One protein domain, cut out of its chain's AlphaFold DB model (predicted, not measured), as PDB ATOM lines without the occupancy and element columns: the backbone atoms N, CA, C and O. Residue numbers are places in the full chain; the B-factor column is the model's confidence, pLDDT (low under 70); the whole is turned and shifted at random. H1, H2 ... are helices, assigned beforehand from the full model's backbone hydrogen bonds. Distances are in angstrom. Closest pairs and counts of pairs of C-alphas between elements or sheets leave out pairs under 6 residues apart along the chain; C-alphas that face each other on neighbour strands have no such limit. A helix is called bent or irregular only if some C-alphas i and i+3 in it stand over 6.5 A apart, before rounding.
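AT A GLANCE: This is residues 213 to 384 of the 1151 residues of the protein "Not1 domain-containing protein" of Tritrichomonas foetus (UniProt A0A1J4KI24). The longest helix, H3, folds back on itself, with the helical hairpins H4-H5 and H6-H7 beside it in a row. At one end H2, in a hairpin with H1, crosses H3; at the other, short H8 packs on H6. The printed part has 172 residues with eight named helices, H1 to H8, and no named strand: all helix. It is compact, radius of gyration of the C-alphas 16.2 A, spanning 52 by 40 by 24 A.

HOW THE PARTS SIT: H3, residues 248 to 291, was assigned as one helix by its hydrogen bonds but is bent, C-alphas 267 and 270 being 9.3 A apart. Its arms H3a, up to residue 267, and H3b, from residue 270, touch, opposite ways, closest at C-alphas Ser 265 and Ala 272, 5.0 A. H5, residues 317 to 332, touches H3b, closest at C-alphas Leu 327 and Ala 283, 4.5 A. Both are irregular: C-alphas 274 and 277, like 327 and 330, are 7.2 A apart. H3a, H5, H4, residues 304 to 314, H6, residues 344 to 357, and H7, residues 364 to 376, form a bundle, side by side. H2, residues 224 to 237, touches H3a with residues 249 to 257 of H3a alone, about perpendicular at 75 degrees, closest at C-alphas Arg 228 and Ala 253, 5.4 A. Every O i to N i+4 pair is within hydrogen-bond range in H1, residues 213 to 219, H4, H6 and H7; 9 of 10 in H2, 14 of 16 in H3a, 13 of 18 in H3b, 10 of 12 in H5.

IN THESE COORDINATES: H3a measures 30.2 A, H3b 30.5 A. H1 begins at C-alpha 213 (303.045, 345.488, 108.178); H8, residues 381 to 384, ends at C-alpha 384 (313.782, 368.827, 141.369).

THE WHOLE: The printed part has no cut. Links H3 to H4 and H5 to H6 are long. pLDDT is under 70 in 49 residues, among them 331 to 345.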
ATOM      1  N   PHE A 213     303.148 344.512 109.266       78.00
ATOM      2  CA  PHE A 213     303.045 345.488 108.178       78.00
ATOM      3  C   PHE A 213     301.754 345.316 107.371       78.00
ATOM      4  O   PHE A 213     301.072 346.295 107.092       78.00
ATOM      5  N   ALA A 214     301.347 344.070 107.105       72.75
ATOM      6  CA  ALA A 214     300.081 343.775 106.431       72.75
ATOM      7  C   ALA A 214     298.864 344.184 107.279       72.75
ATOM      8  O   ALA A 214     297.831 344.585 106.740       72.75
ATOM      9  N   SER A 215     298.983 344.093 108.608       75.12
ATOM     10  CA  SER A 215     297.966 344.586 109.541       75.12
ATOM     11  C   SER A 215     297.928 346.117 109.576       75.12
ATOM     12  O   SER A 215     296.840 346.680 109.593       75.12
ATOM     13  N   ILE A 216     299.073 346.806 109.505       76.31
ATOM     14  CA  ILE A 216     299.137 348.279 109.426       76.31
ATOM     15  C   ILE A 216     298.541 348.795 108.104       76.31
ATOM     16  O   ILE A 216     297.746 349.735 108.114       76.31
ATOM     17  N   GLU A 217     298.858 348.161 106.973       75.25
ATOM     18  CA  GLU A 217     298.271 348.508 105.669       75.25
ATOM     19  C   GLU A 217     296.759 348.281 105.648       75.25
ATOM     20  O   GLU A 217     296.004 349.108 105.140       75.25
ATOM     21  N   PHE A 218     296.294 347.188 106.257       77.00
ATOM     22  CA  PHE A 218     294.867 346.927 106.402       77.00
ATOM     23  C   PHE A 218     294.188 347.939 107.336       77.00
ATOM     24  O   PHE A 218     293.108 348.432 107.012       77.00
ATOM     25  N   ALA A 219     294.839 348.331 108.436       75.75
ATOM     26  CA  ALA A 219     294.331 349.362 109.337       75.75
ATOM     27  C   ALA A 219     294.093 350.692 108.608       75.75
ATOM     28  O   ALA A 219     293.116 351.378 108.899       75.75
ATOM     29  N   ALA A 220     294.929 351.046 107.626       75.50
ATOM     30  CA  ALA A 220     294.758 352.257 106.820       75.50
ATOM     31  C   ALA A 220     293.493 352.244 105.933       75.50
ATOM     32  O   ALA A 220     293.044 353.306 105.510       75.50
ATOM     33  N   THR A 221     292.915 351.067 105.667       78.19
ATOM     34  CA  THR A 221     291.697 350.910 104.848       78.19
ATOM     35  C   THR A 221     290.390 350.958 105.648       78.19
ATOM     36  O   THR A 221     289.322 351.042 105.046       78.19
ATOM     37  N   LEU A 222     290.461 350.919 106.985       78.38
ATOM     38  CA  LEU A 222     289.293 350.890 107.870       78.38
ATOM     39  C   LEU A 222     288.731 352.301 108.165       78.38
ATOM     40  O   LEU A 222     289.500 353.268 108.190       78.38
ATOM     41  N   PRO A 223     287.413 352.433 108.430       75.25
ATOM     42  CA  PRO A 223     286.798 353.662 108.951       75.25
ATOM     43  C   PRO A 223     287.431 354.110 110.276       75.25
ATOM     44  O   PRO A 223     287.966 353.287 111.010       75.25
ATOM     45  N   ALA A 224     287.356 355.402 110.615       70.25
ATOM     46  CA  ALA A 224     288.108 355.985 111.736       70.25
ATOM     47  C   ALA A 224     287.812 355.349 113.113       70.25
ATOM     48  O   ALA A 224     288.734 355.215 113.923       70.25
ATOM     49  N   ASP A 225     286.570 354.931 113.373       66.62
ATOM     50  CA  ASP A 225     286.180 354.312 114.648       66.62
ATOM     51  C   ASP A 225     286.650 352.850 114.749       66.62
ATOM     52  O   ASP A 225     287.284 352.468 115.737       66.62
ATOM     53  N   ASP A 226     286.470 352.063 113.683       71.62
ATOM     54  CA  ASP A 226     286.955 350.676 113.596       71.62
ATOM     55  C   ASP A 226     288.490 350.603 113.548       71.62
ATOM     56  O   ASP A 226     289.112 349.706 114.124       71.62
ATOM     57  N   GLN A 227     289.125 351.587 112.904       79.12
ATOM     58  CA  GLN A 227     290.576 351.720 112.809       79.12
ATOM     59  C   GLN A 227     291.212 351.876 114.194       79.12
ATOM     60  O   GLN A 227     292.266 351.290 114.441       79.12
ATOM     61  N   ARG A 228     290.586 352.624 115.115       74.06
ATOM     62  CA  ARG A 228     291.106 352.810 116.480       74.06
ATOM     63  C   ARG A 228     291.103 351.503 117.266       74.06
ATOM     64  O   ARG A 228     292.138 351.149 117.827       74.06
ATOM     65  N   LEU A 229     289.989 350.767 117.267       76.38
ATOM     66  CA  LEU A 229     289.876 349.489 117.983       76.38
ATOM     67  C   LEU A 229     290.815 348.425 117.393       76.38
ATOM     68  O   LEU A 229     291.508 347.717 118.125       76.38
ATOM     69  N   PHE A 230     290.901 348.363 116.062       79.94
ATOM     70  CA  PHE A 230     291.828 347.472 115.369       79.94
ATOM     71  C   PHE A 230     293.296 347.798 115.697       79.94
ATOM     72  O   PHE A 230     294.084 346.890 115.964       79.94
ATOM     73  N   CYS A 231     293.665 349.084 115.759       79.56
ATOM     74  CA  CYS A 231     295.009 349.516 116.157       79.56
ATOM     75  C   CYS A 231     295.331 349.180 117.623       79.56
ATOM     76  O   CYS A 231     296.457 348.778 117.912       79.56
ATOM     77  N   VAL A 232     294.366 349.287 118.545       81.44
ATOM     78  CA  VAL A 232     294.556 348.858 119.946       81.44
ATOM     79  C   VAL A 232     294.794 347.348 120.024       81.44
ATOM     80  O   VAL A 232     295.752 346.911 120.664       81.44
ATOM     81  N   ASN A 233     293.992 346.549 119.312       81.31
ATOM     82  CA  ASN A 233     294.182 345.096 119.235       81.31
ATOM     83  C   ASN A 233     295.544 344.721 118.629       81.31
ATOM     84  O   ASN A 233     296.181 343.774 119.093       81.31
ATOM     85  N   LEU A 234     296.034 345.485 117.651       80.81
ATOM     86  CA  LEU A 234     297.376 345.320 117.089       80.81
ATOM     87  C   LEU A 234     298.459 345.564 118.151       80.81
ATOM     88  O   LEU A 234     299.334 344.717 118.327       80.81
ATOM     89  N   CYS A 235     298.367 346.665 118.905       80.62
ATOM     90  CA  CYS A 235     299.315 346.983 119.978       80.62
ATOM     91  C   CYS A 235     299.315 345.950 121.121       80.62
ATOM     92  O   CYS A 235     300.348 345.723 121.751       80.62
ATOM     93  N   LEU A 236     298.165 345.333 121.412       81.06
ATOM     94  CA  LEU A 236     298.040 344.317 122.462       81.06
ATOM     95  C   LEU A 236     298.574 342.943 122.039       81.06
ATOM     96  O   LEU A 236     299.026 342.189 122.905       81.06
ATOM     97  N   THR A 237     298.512 342.614 120.748       79.00
ATOM     98  CA  THR A 237     298.876 341.291 120.214       79.00
ATOM     99  C   THR A 237     300.323 341.208 119.743       79.00
ATOM    100  O   THR A 237     300.991 340.219 120.041       79.00
ATOM    101  N   TYR A 238     300.830 342.240 119.067       78.62
ATOM    102  CA  TYR A 238     302.194 342.271 118.542       78.62
ATOM    103  C   TYR A 238     303.133 343.122 119.408       78.62
ATOM    104  O   TYR A 238     302.747 344.155 119.957       78.62
ATOM    105  N   SER A 239     304.401 342.714 119.496       77.44
ATOM    106  CA  SER A 239     305.475 343.535 120.068       77.44
ATOM    107  C   SER A 239     305.957 344.592 119.063       77.44
ATOM    108  O   SER A 239     306.012 344.295 117.866       77.44
ATOM    109  N   PRO A 240     306.360 345.793 119.516       77.50
ATOM    110  CA  PRO A 240     306.836 346.842 118.618       77.50
ATOM    111  C   PRO A 240     308.130 346.417 117.899       77.50
ATOM    112  O   PRO A 240     309.046 345.920 118.563       77.50
ATOM    113  N   PRO A 241     308.235 346.611 116.571       74.00
ATOM    114  CA  PRO A 241     309.454 346.320 115.825       74.00
ATOM    115  C   PRO A 241     310.502 347.419 116.045       74.00
ATOM    116  O   PRO A 241     310.156 348.580 116.231       74.00
ATOM    117  N   SER A 242     311.788 347.073 115.932       64.69
ATOM    118  CA  SER A 242     312.918 348.025 116.006       64.69
ATOM    119  C   SER A 242     313.044 348.954 114.786       64.69
ATOM    120  O   SER A 242     314.001 349.717 114.674       64.69
ATOM    121  N   VAL A 243     312.120 348.858 113.826       68.00
ATOM    122  CA  VAL A 243     312.129 349.638 112.584       68.00
ATOM    123  C   VAL A 243     311.251 350.871 112.754       68.00
ATOM    124  O   VAL A 243     310.134 350.782 113.260       68.00
ATOM    125  N   LYS A 244     311.725 352.014 112.248       66.75
ATOM    126  CA  LYS A 244     311.000 353.286 112.292       66.75
ATOM    127  C   LYS A 244     309.667 353.207 111.546       66.75
ATOM    128  O   LYS A 244     309.615 353.315 110.320       66.75
ATOM    129  N   LEU A 245     308.580 353.092 112.300       68.12
ATOM    130  CA  LEU A 245     307.213 353.115 111.789       68.12
ATOM    131  C   LEU A 245     306.641 354.536 111.859       68.12
ATOM    132  O   LEU A 245     306.581 355.145 112.923       68.12
ATOM    133  N   ARG A 246     306.178 355.071 110.724       65.25
ATOM    134  CA  ARG A 246     305.465 356.359 110.662       65.25
ATOM    135  C   ARG A 246     303.984 356.122 110.391       65.25
ATOM    136  O   ARG A 246     303.546 356.177 109.248       65.25
ATOM    137  N   PHE A 247     303.214 355.874 111.448       77.38
ATOM    138  CA  PHE A 247     301.763 355.722 111.345       77.38
ATOM    139  C   PHE A 247     301.056 356.417 112.521       77.38
ATOM    140  O   PHE A 247     300.930 355.879 113.619       77.38
ATOM    141  N   LEU A 248     300.613 357.656 112.281       78.06
ATOM    142  CA  LEU A 248     300.000 358.533 113.287       78.06
ATOM    143  C   LEU A 248     298.700 357.974 113.915       78.06
ATOM    144  O   LEU A 248     298.521 358.171 115.118       78.06
ATOM    145  N   PRO A 249     297.813 357.259 113.187       79.62
ATOM    146  CA  PRO A 249     296.618 356.654 113.786       79.62
ATOM    147  C   PRO A 249     296.929 355.621 114.878       79.62
ATOM    148  O   PRO A 249     296.226 355.576 115.883       79.62
ATOM    149  N   LEU A 250     298.015 354.854 114.735       82.81
ATOM    150  CA  LEU A 250     298.452 353.878 115.740       82.81
ATOM    151  C   LEU A 250     299.017 354.556 116.992       82.81
ATOM    152  O   LEU A 250     298.690 354.146 118.102       82.81
ATOM    153  N   LEU A 251     299.783 355.642 116.824       83.31
ATOM    154  CA  LEU A 251     300.229 356.470 117.949       83.31
ATOM    155  C   LEU A 251     299.030 357.093 118.685       83.31
ATOM    156  O   LEU A 251     298.972 357.059 119.910       83.31
ATOM    157  N   SER A 252     298.051 357.614 117.942       83.12
ATOM    158  CA  SER A 252     296.819 358.182 118.501       83.12
ATOM    159  C   SER A 252     296.001 357.144 119.281       83.12
ATOM    160  O   SER A 252     295.578 357.412 120.405       83.12
ATOM    161  N   ALA A 253     295.840 355.934 118.734       82.00
ATOM    162  CA  ALA A 253     295.128 354.838 119.388       82.00
ATOM    163  C   ALA A 253     295.831 354.364 120.672       82.00
ATOM    164  O   ALA A 253     295.172 354.190 121.698       82.00
ATOM    165  N   ALA A 254     297.163 354.220 120.650       83.88
ATOM    166  CA  ALA A 254     297.944 353.838 121.830       83.88
ATOM    167  C   ALA A 254     297.865 354.898 122.948       83.88
ATOM    168  O   ALA A 254     297.640 354.555 124.112       83.88
ATOM    169  N   CYS A 255     297.982 356.187 122.604       84.75
ATOM    170  CA  CYS A 255     297.830 357.287 123.562       84.75
ATOM    171  C   CYS A 255     296.405 357.356 124.139       84.75
ATOM    172  O   CYS A 255     296.241 357.510 125.349       84.75
ATOM    173  N   GLY A 256     295.377 357.196 123.296       82.38
ATOM    174  CA  GLY A 256     293.973 357.191 123.721       82.38
ATOM    175  C   GLY A 256     293.639 356.036 124.667       82.38
ATOM    176  O   GLY A 256     293.041 356.259 125.718       82.38
ATOM    177  N   TYR A 257     294.094 354.821 124.348       85.19
ATOM    178  CA  TYR A 257     293.881 353.642 125.194       85.19
ATOM    179  C   TYR A 257     294.619 353.745 126.535       85.19
ATOM    180  O   TYR A 257     294.050 353.423 127.573       85.19
ATOM    181  N   THR A 258     295.845 354.282 126.545       86.06
ATOM    182  CA  THR A 258     296.606 354.516 127.787       86.06
ATOM    183  C   THR A 258     295.868 355.469 128.734       86.06
ATOM    184  O   THR A 258     295.794 355.206 129.934       86.06
ATOM    185  N   ARG A 259     295.284 356.557 128.208       85.69
ATOM    186  CA  ARG A 259     294.487 357.498 129.017       85.69
ATOM    187  C   ARG A 259     293.238 356.840 129.598       85.69
ATOM    188  O   ARG A 259     292.925 357.103 130.753       85.69
ATOM    189  N   LEU A 260     292.559 355.984 128.830       84.75
ATOM    190  CA  LEU A 260     291.406 355.234 129.331       84.75
ATOM    191  C   LEU A 260     291.799 354.273 130.456       84.75
ATOM    192  O   LEU A 260     291.196 354.316 131.519       84.75
ATOM    193  N   LEU A 261     292.856 353.479 130.262       82.00
ATOM    194  CA  LEU A 261     293.343 352.540 131.278       82.00
ATOM    195  C   LEU A 261     293.701 353.233 132.602       82.00
ATOM    196  O   LEU A 261     293.373 352.732 133.677       82.00
ATOM    197  N   LEU A 262     294.358 354.397 132.539       83.56
ATOM    198  CA  LEU A 262     294.708 355.176 133.732       83.56
ATOM    199  C   LEU A 262     293.484 355.835 134.386       83.56
ATOM    200  O   LEU A 262     293.458 355.967 135.610       83.56
ATOM    201  N   PHE A 263     292.465 356.204 133.610       83.00
ATOM    202  CA  PHE A 263     291.206 356.724 134.143       83.00
ATOM    203  C   PHE A 263     290.393 355.626 134.852       83.00
ATOM    204  O   PHE A 263     290.005 355.803 136.009       83.00
ATOM    205  N   ASP A 264     290.233 354.457 134.225       76.06
ATOM    206  CA  ASP A 264     289.501 353.310 134.785       76.06
ATOM    207  C   ASP A 264     290.182 352.734 136.040       76.06
ATOM    208  O   ASP A 264     289.509 352.257 136.959       76.06
ATOM    209  N   SER A 265     291.515 352.839 136.132       71.06
ATOM    210  CA  SER A 265     292.284 352.379 137.301       71.06
ATOM    211  C   SER A 265     291.851 353.031 138.623       71.06
ATOM    212  O   SER A 265     292.000 352.431 139.688       71.06
ATOM    213  N   SER A 266     291.243 354.218 138.561       67.62
ATOM    214  CA  SER A 266     290.722 354.935 139.729       67.62
ATOM    215  C   SER A 266     289.585 354.206 140.443       67.62
ATOM    216  O   SER A 266     289.503 354.225 141.671       67.62
ATOM    217  N   HIS A 267     288.734 353.515 139.683       65.50
ATOM    218  CA  HIS A 267     287.570 352.798 140.200       65.50
ATOM    219  C   HIS A 267     287.919 351.386 140.687       65.50
ATOM    220  O   HIS A 267     287.166 350.788 141.454       65.50
ATOM    221  N   LEU A 268     289.066 350.857 140.255       58.66
ATOM    222  CA  LEU A 268     289.488 349.477 140.485       58.66
ATOM    223  C   LEU A 268     290.387 349.309 141.725       58.66
ATOM    224  O   LEU A 268     290.542 348.181 142.203       58.66
ATOM    225  N   ALA A 269     290.949 350.396 142.272       60.41
ATOM    226  CA  ALA A 269     291.814 350.413 143.463       60.41
ATOM    227  C   ALA A 269     292.857 349.270 143.460       60.41
ATOM    228  O   ALA A 269     293.749 349.242 142.620       60.41
ATOM    229  N   TRP A 270     292.734 348.283 144.353       53.41
ATOM    230  CA  TRP A 270     293.655 347.140 144.455       53.41
ATOM    231  C   TRP A 270     293.608 346.155 143.274       53.41
ATOM    232  O   TRP A 270     294.519 345.347 143.133       53.41
ATOM    233  N   SER A 271     292.575 346.189 142.429       53.38
ATOM    234  CA  SER A 271     292.477 345.336 141.229       53.38
ATOM    235  C   SER A 271     293.096 345.971 139.977       53.38
ATOM    236  O   SER A 271     293.303 345.295 138.972       53.38
ATOM    237  N   ALA A 272     293.477 347.249 140.048       59.12
ATOM    238  CA  ALA A 272     294.061 347.978 138.925       59.12
ATOM    239  C   ALA A 272     295.461 347.472 138.505       59.12
ATOM    240  O   ALA A 272     295.901 347.732 137.386       59.12
ATOM    241  N   PHE A 273     296.133 346.664 139.333       61.69
ATOM    242  CA  PHE A 273     297.416 346.031 138.998       61.69
ATOM    243  C   PHE A 273     297.320 345.052 137.813       61.69
ATOM    244  O   PHE A 273     298.313 344.838 137.115       61.69
ATOM    245  N   GLU A 274     296.131 344.508 137.516       63.34
ATOM    246  CA  GLU A 274     295.904 343.663 136.330       63.34
ATOM    247  C   GLU A 274     296.149 344.420 135.008       63.34
ATOM    248  O   GLU A 274     296.409 343.809 133.970       63.34
ATOM    249  N   ILE A 275     296.140 345.757 135.058       72.81
ATOM    250  CA  ILE A 275     296.322 346.652 133.912       72.81
ATOM    251  C   ILE A 275     297.817 346.883 133.594       72.81
ATOM    252  O   ILE A 275     298.163 347.271 132.474       72.81
ATOM    253  N   HIS A 276     298.740 346.594 134.523       78.56
ATOM    254  CA  HIS A 276     300.178 346.861 134.353       78.56
ATOM    255  C   HIS A 276     300.795 346.267 133.071       78.56
ATOM    256  O   HIS A 276     301.452 347.017 132.346       78.56
ATOM    257  N   PRO A 277     300.560 344.990 132.699       78.19
ATOM    258  CA  PRO A 277     301.124 344.433 131.468       78.19
ATOM    259  C   PRO A 277     300.612 345.135 130.203       78.19
ATOM    260  O   PRO A 277     301.332 345.235 129.210       78.19
ATOM    261  N   GLN A 278     299.368 345.623 130.224       80.50
ATOM    262  CA  GLN A 278     298.790 346.371 129.108       80.50
ATOM    263  C   GLN A 278     299.418 347.767 129.011       80.50
ATOM    264  O   GLN A 278     299.809 348.176 127.918       80.50
ATOM    265  N   LEU A 279     299.605 348.456 130.143       83.19
ATOM    266  CA  LEU A 279     300.294 349.751 130.202       83.19
ATOM    267  C   LEU A 279     301.747 349.655 129.737       83.19
ATOM    268  O   LEU A 279     302.185 350.489 128.947       83.19
ATOM    269  N   GLU A 280     302.483 348.626 130.160       83.75
ATOM    270  CA  GLU A 280     303.862 348.401 129.715       83.75
ATOM    271  C   GLU A 280     303.933 348.159 128.199       83.75
ATOM    272  O   GLU A 280     304.808 348.702 127.521       83.75
ATOM    273  N   ARG A 281     302.997 347.386 127.628       83.56
ATOM    274  CA  ARG A 281     302.920 347.189 126.167       83.56
ATOM    275  C   ARG A 281     302.632 348.493 125.431       83.56
ATOM    276  O   ARG A 281     303.316 348.787 124.451       83.56
ATOM    277  N   MET A 282     301.675 349.288 125.908       86.50
ATOM    278  CA  MET A 282     301.358 350.584 125.299       86.50
ATOM    279  C   MET A 282     302.533 351.558 125.393       86.50
ATOM    280  O   MET A 282     302.882 352.192 124.398       86.50
ATOM    281  N   ALA A 283     303.203 351.619 126.544       85.19
ATOM    282  CA  ALA A 283     304.400 352.430 126.743       85.19
ATOM    283  C   ALA A 283     305.523 352.044 125.771       85.19
ATOM    284  O   ALA A 283     306.123 352.910 125.139       85.19
ATOM    285  N   ASN A 284     305.760 350.743 125.582       85.81
ATOM    286  CA  ASN A 284     306.754 350.235 124.637       85.81
ATOM    287  C   ASN A 284     306.433 350.598 123.178       85.81
ATOM    288  O   ASN A 284     307.353 350.879 122.407       85.81
ATOM    289  N   TRP A 285     305.152 350.601 122.799       84.94
ATOM    290  CA  TRP A 285     304.693 351.037 121.477       84.94
ATOM    291  C   TRP A 285     304.837 352.548 121.282       84.94
ATOM    292  O   TRP A 285     305.356 352.982 120.256       84.94
ATOM    293  N   ILE A 286     304.446 353.356 122.270       84.50
ATOM    294  CA  ILE A 286     304.614 354.817 122.225       84.50
ATOM    295  C   ILE A 286     306.105 355.173 122.164       84.50
ATOM    296  O   ILE A 286     306.492 356.029 121.365       84.50
ATOM    297  N   SER A 287     306.949 354.473 122.929       82.69
ATOM    298  CA  SER A 287     308.408 354.617 122.884       82.69
ATOM    299  C   SER A 287     308.953 354.362 121.478       82.69
ATOM    300  O   SER A 287     309.654 355.217 120.945       82.69
ATOM    301  N   ALA A 288     308.593 353.238 120.850       80.69
ATOM    302  CA  ALA A 288     309.079 352.881 119.513       80.69
ATOM    303  C   ALA A 288     308.565 353.832 118.410       80.69
ATOM    304  O   ALA A 288     309.270 354.129 117.450       80.69
ATOM    305  N   LEU A 289     307.334 354.343 118.540       76.56
ATOM    306  CA  LEU A 289     306.722 355.233 117.543       76.56
ATOM    307  C   LEU A 289     307.173 356.700 117.657       76.56
ATOM    308  O   LEU A 289     307.046 357.443 116.681       76.56
ATOM    309  N   SER A 290     307.662 357.134 118.824       75.69
ATOM    310  CA  SER A 290     308.003 358.542 119.087       75.69
ATOM    311  C   SER A 290     309.375 358.719 119.748       75.69
ATOM    312  O   SER A 290     310.324 359.130 119.078       75.69
ATOM    313  N   VAL A 291     309.496 358.359 121.029       72.44
ATOM    314  CA  VAL A 291     310.638 358.662 121.913       72.44
ATOM    315  C   VAL A 291     311.968 358.091 121.393       72.44
ATOM    316  O   VAL A 291     313.004 358.733 121.521       72.44
ATOM    317  N   GLU A 292     311.971 356.918 120.755       72.00
ATOM    318  CA  GLU A 292     313.193 356.274 120.242       72.00
ATOM    319  C   GLU A 292     313.766 356.955 118.982       72.00
ATOM    320  O   GLU A 292     314.947 356.812 118.664       72.00
ATOM    321  N   HIS A 293     312.950 357.711 118.239       65.38
ATOM    322  CA  HIS A 293     313.296 358.197 116.897       65.38
ATOM    323  C   HIS A 293     313.235 359.728 116.723       65.38
ATOM    324  O   HIS A 293     313.301 360.199 115.575       65.38
ATOM    325  N   GLY A 294     313.118 360.495 117.815       62.56
ATOM    326  CA  GLY A 294     313.246 361.957 117.819       62.56
ATOM    327  C   GLY A 294     312.254 362.672 118.750       62.56
ATOM    328  O   GLY A 294     312.527 362.791 119.937       62.56
ATOM    329  N   PRO A 295     311.138 363.231 118.242       63.78
ATOM    330  CA  PRO A 295     310.260 364.081 119.045       63.78
ATOM    331  C   PRO A 295     309.329 363.277 119.973       63.78
ATOM    332  O   PRO A 295     308.858 362.203 119.584       63.78
ATOM    333  N   PRO A 296     308.979 363.818 121.162       69.31
ATOM    334  CA  PRO A 296     307.980 363.201 122.030       69.31
ATOM    335  C   PRO A 296     306.609 363.172 121.336       69.31
ATOM    336  O   PRO A 296     306.393 363.910 120.364       69.31
ATOM    337  N   PRO A 297     305.656 362.359 121.831       73.75
ATOM    338  CA  PRO A 297     304.280 362.411 121.359       73.75
ATOM    339  C   PRO A 297     303.772 363.861 121.353       73.75
ATOM    340  O   PRO A 297     304.008 364.588 122.322       73.75
ATOM    341  N   PRO A 298     303.081 364.303 120.289       72.12
ATOM    342  CA  PRO A 298     302.476 365.625 120.257       72.12
ATOM    343  C   PRO A 298     301.631 365.883 121.508       72.12
ATOM    344  O   PRO A 298     300.847 365.023 121.915       72.12
ATOM    345  N   LEU A 299     301.748 367.077 122.094       66.69
ATOM    346  CA  LEU A 299     301.097 367.416 123.367       66.69
ATOM    347  C   LEU A 299     299.565 367.279 123.321       66.69
ATOM    348  O   LEU A 299     298.953 366.954 124.333       66.69
ATOM    349  N   TYR A 300     298.948 367.476 122.148       66.62
ATOM    350  CA  TYR A 300     297.509 367.269 121.955       66.62
ATOM    351  C   TYR A 300     297.092 365.787 122.009       66.62
ATOM    352  O   TYR A 300     295.925 365.499 122.259       66.62
ATOM    353  N   LEU A 301     298.022 364.849 121.776       70.56
ATOM    354  CA  LEU A 301     297.788 363.407 121.918       70.56
ATOM    355  C   LEU A 301     298.076 362.937 123.344       70.56
ATOM    356  O   LEU A 301     297.251 362.244 123.939       70.56
ATOM    357  N   LEU A 302     299.243 363.297 123.885       78.00
ATOM    358  CA  LEU A 302     299.666 362.866 125.214       78.00
ATOM    359  C   LEU A 302     300.560 363.920 125.876       78.00
ATOM    360  O   LEU A 302     301.758 364.000 125.614       78.00
ATOM    361  N   ASN A 303     299.975 364.709 126.774       77.75
ATOM    362  CA  ASN A 303     300.718 365.622 127.634       77.75
ATOM    363  C   ASN A 303     301.144 364.883 128.911       77.75
ATOM    364  O   ASN A 303     300.359 364.749 129.846       77.75
ATOM    365  N   ILE A 304     302.377 364.374 128.925       80.06
ATOM    366  CA  ILE A 304     302.880 363.512 130.003       80.06
ATOM    367  C   ILE A 304     302.913 364.241 131.367       80.06
ATOM    368  O   ILE A 304     302.378 363.684 132.323       80.06
ATOM    369  N   PRO A 305     303.440 365.478 131.504       76.38
ATOM    370  CA  PRO A 305     303.381 366.206 132.778       76.38
ATOM    371  C   PRO A 305     301.957 366.457 133.296       76.38
ATOM    372  O   PRO A 305     301.700 366.302 134.492       76.38
ATOM    373  N   LEU A 306     301.015 366.801 132.408       80.25
ATOM    374  CA  LEU A 306     299.607 366.981 132.784       80.25
ATOM    375  C   LEU A 306     298.980 365.657 133.234       80.25
ATOM    376  O   LEU A 306     298.298 365.625 134.252       80.25
ATOM    377  N   LEU A 307     299.271 364.561 132.527       83.25
ATOM    378  CA  LEU A 307     298.789 363.222 132.861       83.25
ATOM    379  C   LEU A 307     299.233 362.790 134.265       83.25
ATOM    380  O   LEU A 307     298.433 362.238 135.014       83.25
ATOM    381  N   VAL A 308     300.486 363.061 134.652       83.94
ATOM    382  CA  VAL A 308     300.990 362.748 136.004       83.94
ATOM    383  C   VAL A 308     300.209 363.518 137.072       83.94
ATOM    384  O   VAL A 308     299.856 362.949 138.104       83.94
ATOM    385  N   ARG A 309     299.881 364.789 136.813       83.25
ATOM    386  CA  ARG A 309     299.081 365.617 137.728       83.25
ATOM    387  C   ARG A 309     297.620 365.174 137.804       83.25
ATOM    388  O   ARG A 309     297.061 365.157 138.897       83.25
ATOM    389  N   GLU A 310     297.020 364.788 136.680       81.31
ATOM    390  CA  GLU A 310     295.676 364.194 136.637       81.31
ATOM    391  C   GLU A 310     295.638 362.884 137.442       81.31
ATOM    392  O   GLU A 310     294.771 362.720 138.296       81.31
ATOM    393  N   CYS A 311     296.624 361.996 137.265       81.50
ATOM    394  CA  CYS A 311     296.706 360.741 138.024       81.50
ATOM    395  C   CYS A 311     296.903 360.979 139.530       81.50
ATOM    396  O   CYS A 311     296.283 360.294 140.340       81.50
ATOM    397  N   ALA A 312     297.712 361.975 139.915       79.50
ATOM    398  CA  ALA A 312     297.903 362.353 141.317       79.50
ATOM    399  C   ALA A 312     296.622 362.917 141.964       79.50
ATOM    400  O   ALA A 312     296.383 362.699 143.149       79.50
ATOM    401  N   ALA A 313     295.777 363.616 141.197       77.38
ATOM    402  CA  ALA A 313     294.479 364.096 141.677       77.38
ATOM    403  C   ALA A 313     293.446 362.961 141.826       77.38
ATOM    404  O   ALA A 313     292.569 363.034 142.682       77.38
ATOM    405  N   ILE A 314     293.555 361.913 141.008       73.38
ATOM    406  CA  ILE A 314     292.631 360.770 140.977       73.38
ATOM    407  C   ILE A 314     293.013 359.680 141.993       73.38
ATOM    408  O   ILE A 314     292.147 358.944 142.465       73.38
ATOM    409  N   GLY A 315     294.293 359.577 142.359       71.94
ATOM    410  CA  GLY A 315     294.810 358.494 143.198       71.94
ATOM    411  C   GLY A 315     295.311 357.279 142.404       71.94
ATOM    412  O   GLY A 315     295.282 356.166 142.921       71.94
ATOM    413  N   SER A 316     295.697 357.461 141.136       78.44
ATOM    414  CA  SER A 316     296.208 356.400 140.251       78.44
ATOM    415  C   SER A 316     297.692 356.568 139.894       78.44
ATOM    416  O   SER A 316     298.173 355.990 138.911       78.44
ATOM    417  N   LEU A 317     298.454 357.339 140.680       82.31
ATOM    418  CA  LEU A 317     299.835 357.697 140.350       82.31
ATOM    419  C   LEU A 317     300.771 356.484 140.252       82.31
ATOM    420  O   LEU A 317     301.643 356.446 139.382       82.31
ATOM    421  N   SER A 318     300.571 355.480 141.106       77.06
ATOM    422  CA  SER A 318     301.319 354.213 141.080       77.06
ATOM    423  C   SER A 318     301.308 353.540 139.696       77.06
ATOM    424  O   SER A 318     302.364 353.182 139.170       77.06
ATOM    425  N   HIS A 319     300.139 353.452 139.058       83.19
ATOM    426  CA  HIS A 319     299.964 352.874 137.719       83.19
ATOM    427  C   HIS A 319     300.623 353.740 136.632       83.19
ATOM    428  O   HIS A 319     301.253 353.227 135.703       83.19
ATOM    429  N   CYS A 320     300.537 355.067 136.774       85.94
ATOM    430  CA  CYS A 320     301.184 356.019 135.869       85.94
ATOM    431  C   CYS A 320     302.720 355.897 135.905       85.94
ATOM    432  O   CYS A 320     303.372 355.945 134.861       85.94
ATOM    433  N   LEU A 321     303.317 355.644 137.076       84.31
ATOM    434  CA  LEU A 321     304.763 355.420 137.205       84.31
ATOM    435  C   LEU A 321     305.237 354.155 136.480       84.31
ATOM    436  O   LEU A 321     306.305 354.169 135.866       84.31
ATOM    437  N   VAL A 322     304.447 353.076 136.496       83.69
ATOM    438  CA  VAL A 322     304.757 351.851 135.733       83.69
ATOM    439  C   VAL A 322     304.806 352.148 134.233       83.69
ATOM    440  O   VAL A 322     305.758 351.753 133.555       83.69
ATOM    441  N   PHE A 323     303.834 352.915 133.732       88.12
ATOM    442  CA  PHE A 323     303.821 353.398 132.352       88.12
ATOM    443  C   PHE A 323     305.056 354.260 132.023       88.12
ATOM    444  O   PHE A 323     305.725 354.010 131.018       88.12
ATOM    445  N   LEU A 324     305.404 355.231 132.876       86.12
ATOM    446  CA  LEU A 324     306.558 356.119 132.669       86.12
ATOM    447  C   LEU A 324     307.891 355.366 132.630       86.12
ATOM    448  O   LEU A 324     308.722 355.630 131.760       86.12
ATOM    449  N   ILE A 325     308.094 354.415 133.545       85.06
ATOM    450  CA  ILE A 325     309.309 353.591 133.576       85.06
ATOM    451  C   ILE A 325     309.430 352.796 132.275       85.06
ATOM    452  O   ILE A 325     310.499 352.787 131.670       85.06
ATOM    453  N   ALA A 326     308.347 352.167 131.811       83.94
ATOM    454  CA  ALA A 326     308.360 351.410 130.563       83.94
ATOM    455  C   ALA A 326     308.627 352.309 129.340       83.94
ATOM    456  O   ALA A 326     309.427 351.934 128.482       83.94
ATOM    457  N   LEU A 327     308.046 353.514 129.300       84.50
ATOM    458  CA  LEU A 327     308.193 354.476 128.202       84.50
ATOM    459  C   LEU A 327     309.650 354.919 127.994       84.50
ATOM    460  O   LEU A 327     310.089 355.059 126.855       84.50
ATOM    461  N   PHE A 328     310.399 355.127 129.081       82.00
ATOM    462  CA  PHE A 328     311.789 355.602 129.032       82.00
ATOM    463  C   PHE A 328     312.840 354.492 129.211       82.00
ATOM    464  O   PHE A 328     314.029 354.728 129.003       82.00
ATOM    465  N   SER A 329     312.435 353.262 129.548       80.50
ATOM    466  CA  SER A 329     313.358 352.140 129.792       80.50
ATOM    467  C   SER A 329     314.276 351.818 128.604       80.50
ATOM    468  O   SER A 329     315.457 351.538 128.795       80.50
ATOM    469  N   LYS A 330     313.753 351.890 127.372       71.06
ATOM    470  CA  LYS A 330     314.513 351.607 126.145       71.06
ATOM    471  C   LYS A 330     315.491 352.722 125.775       71.06
ATOM    472  O   LYS A 330     316.513 352.452 125.154       71.06
ATOM    473  N   THR A 331     315.199 353.962 126.162       66.31
ATOM    474  CA  THR A 331     316.007 355.135 125.801       66.31
ATOM    475  C   THR A 331     317.088 355.450 126.832       66.31
ATOM    476  O   THR A 331     318.156 355.927 126.455       66.31
ATOM    477  N   ALA A 332     316.874 355.093 128.103       59.66
ATOM    478  CA  ALA A 332     317.808 355.324 129.209       59.66
ATOM    479  C   ALA A 332     319.192 354.663 129.031       59.66
ATOM    480  O   ALA A 332     320.199 355.202 129.486       59.66
ATOM    481  N   ASN A 333     319.259 353.520 128.339       57.81
ATOM    482  CA  ASN A 333     320.504 352.767 128.146       57.81
ATOM    483  C   ASN A 333     321.303 353.190 126.896       57.81
ATOM    484  O   ASN A 333     322.398 352.674 126.675       57.81
ATOM    485  N   SER A 334     320.778 354.105 126.068       56.72
ATOM    486  CA  SER A 334     321.444 354.553 124.839       56.72
ATOM    487  C   SER A 334     322.352 355.769 125.099       56.72
ATOM    488  O   SER A 334     321.903 356.742 125.709       56.72
ATOM    489  N   PRO A 335     323.613 355.780 124.618       48.41
ATOM    490  CA  PRO A 335     324.556 356.882 124.843       48.41
ATOM    491  C   PRO A 335     324.159 358.198 124.145       48.41
ATOM    492  O   PRO A 335     324.582 359.262 124.583       48.41
ATOM    493  N   ASN A 336     323.299 358.146 123.118       49.50
ATOM    494  CA  ASN A 336     322.796 359.308 122.364       49.50
ATOM    495  C   ASN A 336     321.357 359.696 122.766       49.50
ATOM    496  O   ASN A 336     320.536 360.046 121.914       49.50
ATOM    497  N   ASN A 337     321.003 359.574 124.049       59.62
ATOM    498  CA  ASN A 337     319.643 359.845 124.512       59.62
ATOM    499  C   ASN A 337     319.341 361.357 124.568       59.62
ATOM    500  O   ASN A 337     319.806 362.059 125.466       59.62
ATOM    501  N   GLN A 338     318.490 361.836 123.656       60.44
ATOM    502  CA  GLN A 338     317.979 363.218 123.615       60.44
ATOM    503  C   GLN A 338     317.146 363.599 124.859       60.44
ATOM    504  O   GLN A 338     316.860 364.775 125.076       60.44
ATOM    505  N   TYR A 339     316.749 362.622 125.686       65.56
ATOM    506  CA  TYR A 339     315.957 362.823 126.908       65.56
ATOM    507  C   TYR A 339     316.771 362.800 128.205       65.56
ATOM    508  O   TYR A 339     316.186 362.931 129.286       65.56
ATOM    509  N   ASN A 340     318.100 362.679 128.118       63.62
ATOM    510  CA  ASN A 340     318.969 362.938 129.262       63.62
ATOM    511  C   ASN A 340     318.909 364.423 129.657       63.62
ATOM    512  O   ASN A 340     318.530 365.296 128.874       63.62
ATOM    513  N   LEU A 341     319.265 364.724 130.903       56.22
ATOM    514  CA  LEU A 341     319.352 366.105 131.377       56.22
ATOM    515  C   LEU A 341     320.377 366.874 130.521       56.22
ATOM    516  O   LEU A 341     321.470 366.347 130.308       56.22
ATOM    517  N   PRO A 342     320.052 368.086 130.021       51.50
ATOM    518  CA  PRO A 342     319.006 369.003 130.486       51.50
ATOM    519  C   PRO A 342     317.726 369.047 129.609       51.50
ATOM    520  O   PRO A 342     317.273 370.127 129.244       51.50
ATOM    521  N   ASN A 343     317.094 367.912 129.277       62.09
ATOM    522  CA  ASN A 343     315.819 367.933 128.538       62.09
ATOM    523  C   ASN A 343     314.650 368.532 129.372       62.09
ATOM    524  O   ASN A 343     314.378 368.044 130.475       62.09
ATOM    525  N   PRO A 344     313.907 369.538 128.857       59.72
ATOM    526  CA  PRO A 344     312.826 370.208 129.591       59.72
ATOM    527  C   PRO A 344     311.633 369.296 129.922       59.72
ATOM    528  O   PRO A 344     311.008 369.455 130.969       59.72
ATOM    529  N   LEU A 345     311.317 368.309 129.077       67.25
ATOM    530  CA  LEU A 345     310.210 367.377 129.321       67.25
ATOM    531  C   LEU A 345     310.528 366.444 130.494       67.25
ATOM    532  O   LEU A 345     309.696 366.265 131.382       67.25
ATOM    533  N   THR A 346     311.747 365.900 130.534       70.31
ATOM    534  CA  THR A 346     312.213 365.039 131.631       70.31
ATOM    535  C   THR A 346     312.246 365.810 132.952       70.31
ATOM    536  O   THR A 346     311.789 365.303 133.975       70.31
ATOM    537  N   VAL A 347     312.707 367.066 132.928       63.81
ATOM    538  CA  VAL A 347     312.725 367.943 134.112       63.81
ATOM    539  C   VAL A 347     311.312 368.259 134.608       63.81
ATOM    540  O   VAL A 347     311.079 368.231 135.813       63.81
ATOM    541  N   SER A 348     310.359 368.501 133.705       65.50
ATOM    542  CA  SER A 348     308.959 368.752 134.067       65.50
ATOM    543  C   SER A 348     308.289 367.532 134.713       65.50
ATOM    544  O   SER A 348     307.531 367.681 135.668       65.50
ATOM    545  N   ILE A 349     308.595 366.316 134.250       76.62
ATOM    546  CA  ILE A 349     308.104 365.084 134.887       76.62
ATOM    547  C   ILE A 349     308.732 364.925 136.278       76.62
ATOM    548  O   ILE A 349     308.023 364.691 137.256       76.62
ATOM    549  N   LEU A 350     310.054 365.096 136.388       76.62
ATOM    550  CA  LEU A 350     310.777 364.958 137.654       76.62
ATOM    551  C   LEU A 350     310.367 366.011 138.693       76.62
ATOM    552  O   LEU A 350     310.347 365.692 139.879       76.62
ATOM    553  N   SER A 351     310.000 367.229 138.286       71.25
ATOM    554  CA  SER A 351     309.550 368.272 139.219       71.25
ATOM    555  C   SER A 351     308.191 367.955 139.844       71.25
ATOM    556  O   SER A 351     308.028 368.101 141.057       71.25
ATOM    557  N   VAL A 352     307.249 367.430 139.052       77.75
ATOM    558  CA  VAL A 352     305.953 366.949 139.556       77.75
ATOM    559  C   VAL A 352     306.154 365.746 140.482       77.75
ATOM    560  O   VAL A 352     305.567 365.698 141.563       77.75
ATOM    561  N   LEU A 353     307.022 364.797 140.116       82.06
ATOM    562  CA  LEU A 353     307.321 363.633 140.960       82.06
ATOM    563  C   LEU A 353     308.044 364.010 142.262       82.06
ATOM    564  O   LEU A 353     307.767 363.417 143.302       82.06
ATOM    565  N   ALA A 354     308.921 365.017 142.241       78.62
ATOM    566  CA  ALA A 354     309.570 365.543 143.441       78.62
ATOM    567  C   ALA A 354     308.578 366.255 144.375       78.62
ATOM    568  O   ALA A 354     308.689 366.135 145.595       78.62
ATOM    569  N   ALA A 355     307.588 366.961 143.815       78.38
ATOM    570  CA  ALA A 355     306.494 367.550 144.584       78.38
ATOM    571  C   ALA A 355     305.644 366.476 145.265       78.38
ATOM    572  O   ALA A 355     305.338 366.602 146.449       78.38
ATOM    573  N   VAL A 356     305.325 365.398 144.539       80.69
ATOM    574  CA  VAL A 356     304.662 364.220 145.104       80.69
ATOM    575  C   VAL A 356     305.519 363.645 146.228       80.69
ATOM    576  O   VAL A 356     305.045 363.583 147.347       80.69
ATOM    577  N   TYR A 357     306.782 363.289 145.992       82.44
ATOM    578  CA  TYR A 357     307.638 362.586 146.962       82.44
ATOM    579  C   TYR A 357     307.680 363.220 148.372       82.44
ATOM    580  O   TYR A 357     307.781 362.498 149.370       82.44
ATOM    581  N   ASN A 358     307.543 364.548 148.454       76.81
ATOM    582  CA  ASN A 358     307.592 365.328 149.693       76.81
ATOM    583  C   ASN A 358     306.240 365.527 150.405       76.81
ATOM    584  O   ASN A 358     306.206 366.120 151.487       76.81
ATOM    585  N   VAL A 359     305.126 365.017 149.868       76.50
ATOM    586  CA  VAL A 359     303.833 365.046 150.571       76.50
ATOM    587  C   VAL A 359     303.854 364.084 151.767       76.50
ATOM    588  O   VAL A 359     304.295 362.933 151.685       76.50
ATOM    589  N   LYS A 360     303.354 364.561 152.913       63.12
ATOM    590  CA  LYS A 360     303.281 363.782 154.157       63.12
ATOM    591  C   LYS A 360     302.322 362.598 153.993       63.12
ATOM    592  O   LYS A 360     301.157 362.793 153.664       63.12
ATOM    593  N   GLY A 361     302.801 361.388 154.285       60.41
ATOM    594  CA  GLY A 361     301.979 360.175 154.276       60.41
ATOM    595  C   GLY A 361     301.751 359.547 152.899       60.41
ATOM    596  O   GLY A 361     300.776 358.835 152.739       60.41
ATOM    597  N   ILE A 362     302.597 359.783 151.892       69.75
ATOM    598  CA  ILE A 362     302.564 358.991 150.646       69.75
ATOM    599  C   ILE A 362     303.081 357.572 150.867       69.75
ATOM    600  O   ILE A 362     304.025 357.362 151.636       69.75
ATOM    601  N   ARG A 363     302.504 356.613 150.133       66.31
ATOM    602  CA  ARG A 363     302.935 355.211 150.148       66.31
ATOM    603  C   ARG A 363     304.385 355.022 149.683       66.31
ATOM    604  O   ARG A 363     304.870 355.667 148.756       66.31
ATOM    605  N   THR A 364     305.087 354.092 150.318       64.38
ATOM    606  CA  THR A 364     306.519 353.856 150.084       64.38
ATOM    607  C   THR A 364     306.834 353.132 148.770       64.38
ATOM    608  O   THR A 364     307.942 353.297 148.272       64.38
ATOM    609  N   ASP A 365     305.886 352.423 148.143       62.88
ATOM    610  CA  ASP A 365     306.045 351.908 146.765       62.88
ATOM    611  C   ASP A 365     306.148 353.024 145.755       62.88
ATOM    612  O   ASP A 365     306.988 352.974 144.863       62.88
ATOM    613  N   ILE A 366     305.279 354.025 145.875       72.44
ATOM    614  CA  ILE A 366     305.290 355.175 144.979       72.44
ATOM    615  C   ILE A 366     306.653 355.860 145.093       72.44
ATOM    616  O   ILE A 366     307.269 356.158 144.076       72.44
ATOM    617  N   LYS A 367     307.189 355.999 146.312       77.06
ATOM    618  CA  LYS A 367     308.553 356.503 146.533       77.06
ATOM    619  C   LYS A 367     309.619 355.631 145.857       77.06
ATOM    620  O   LYS A 367     310.412 356.168 145.089       77.06
ATOM    621  N   ALA A 368     309.583 354.310 146.043       76.19
ATOM    622  CA  ALA A 368     310.530 353.382 145.416       76.19
ATOM    623  C   ALA A 368     310.436 353.368 143.874       76.19
ATOM    624  O   ALA A 368     311.447 353.279 143.177       76.19
ATOM    625  N   LEU A 369     309.229 353.487 143.310       76.94
ATOM    626  CA  LEU A 369     309.010 353.594 141.866       76.94
ATOM    627  C   LEU A 369     309.536 354.919 141.312       76.94
ATOM    628  O   LEU A 369     310.117 354.930 140.224       76.94
ATOM    629  N   ILE A 370     309.380 356.018 142.052       82.94
ATOM    630  CA  ILE A 370     309.966 357.300 141.663       82.94
ATOM    631  C   ILE A 370     311.497 357.227 141.719       82.94
ATOM    632  O   ILE A 370     312.151 357.646 140.768       82.94
ATOM    633  N   GLU A 371     312.081 356.630 142.760       82.19
ATOM    634  CA  GLU A 371     313.530 356.398 142.843       82.19
ATOM    635  C   GLU A 371     314.033 355.528 141.684       82.19
ATOM    636  O   GLU A 371     315.052 355.843 141.066       82.19
ATOM    637  N   LYS A 372     313.285 354.482 141.313       82.00
ATOM    638  CA  LYS A 372     313.590 353.650 140.142       82.00
ATOM    639  C   LYS A 372     313.560 354.455 138.841       82.00
ATOM    640  O   LYS A 372     314.425 354.258 137.988       82.00
ATOM    641  N   PHE A 373     312.595 355.361 138.683       83.69
ATOM    642  CA  PHE A 373     312.527 356.265 137.533       83.69
ATOM    643  C   PHE A 373     313.701 357.258 137.520       83.69
ATOM    644  O   PHE A 373     314.335 357.445 136.485       83.69
ATOM    645  N   CYS A 374     314.061 357.828 138.671       80.06
ATOM    646  CA  CYS A 374     315.243 358.678 138.830       80.06
ATOM    647  C   CYS A 374     316.552 357.933 138.510       80.06
ATOM    648  O   CYS A 374     317.459 358.505 137.895       80.06
ATOM    649  N   GLY A 375     316.621 356.643 138.849       79.00
ATOM    650  CA  GLY A 375     317.732 355.750 138.522       79.00
ATOM    651  C   GLY A 375     317.977 355.594 137.018       79.00
ATOM    652  O   GLY A 375     319.134 355.493 136.612       79.00
ATOM    653  N   LEU A 376     316.931 355.673 136.179       78.94
ATOM    654  CA  LEU A 376     317.074 355.652 134.712       78.94
ATOM    655  C   LEU A 376     317.908 356.834 134.193       78.94
ATOM    656  O   LEU A 376     318.645 356.685 133.223       78.94
ATOM    657  N   PHE A 377     317.828 357.988 134.859       73.06
ATOM    658  CA  PHE A 377     318.530 359.217 134.476       73.06
ATOM    659  C   PHE A 377     319.747 359.529 135.363       73.06
ATOM    660  O   PHE A 377     320.336 360.599 135.223       73.06
ATOM    661  N   LYS A 378     320.132 358.620 136.277       72.81
ATOM    662  CA  LYS A 378     321.256 358.775 137.227       72.81
ATOM    663  C   LYS A 378     321.201 360.076 138.047       72.81
ATOM    664  O   LYS A 378     322.212 360.761 138.195       72.81
ATOM    665  N   THR A 379     320.027 360.437 138.571       66.62
ATOM    666  CA  THR A 379     319.845 361.672 139.359       66.62
ATOM    667  C   THR A 379     319.076 361.463 140.652       66.62
ATOM    668  O   THR A 379     318.348 360.489 140.794       66.62
ATOM    669  N   GLU A 380     319.239 362.387 141.603       69.69
ATOM    670  CA  GLU A 380     318.503 362.382 142.870       69.69
ATOM    671  C   GLU A 380     317.235 363.238 142.780       69.69
ATOM    672  O   GLU A 380     317.247 364.352 142.246       69.69
ATOM    673  N   ILE A 381     316.139 362.748 143.363       70.12
ATOM    674  CA  ILE A 381     314.826 363.397 143.265       70.12
ATOM    675  C   ILE A 381     314.760 364.748 143.990       70.12
ATOM    676  O   ILE A 381     314.112 365.688 143.526       70.12
ATOM    677  N   ASN A 382     315.497 364.873 145.101       67.31
ATOM    678  CA  ASN A 382     315.534 366.073 145.940       67.31
ATOM    679  C   ASN A 382     316.010 367.300 145.161       67.31
ATOM    680  O   ASN A 382     315.778 368.439 145.565       67.31
ATOM    681  N   TYR A 383     316.669 367.083 144.024       58.72
ATOM    682  CA  TYR A 383     317.122 368.161 143.181       58.72
ATOM    683  C   TYR A 383     316.017 368.877 142.403       58.72
ATOM    684  O   TYR A 383     316.238 370.021 142.022       58.72
ATOM    685  N   PHE A 384     314.843 368.277 142.224       64.00
ATOM    686  CA  PHE A 384     313.782 368.827 141.369       64.00
ATOM    687  C   PHE A 384     312.580 369.376 142.150       64.00
ATOM    688  O   PHE A 384     311.568 369.765 141.563       64.00
TER     689      PHE A 384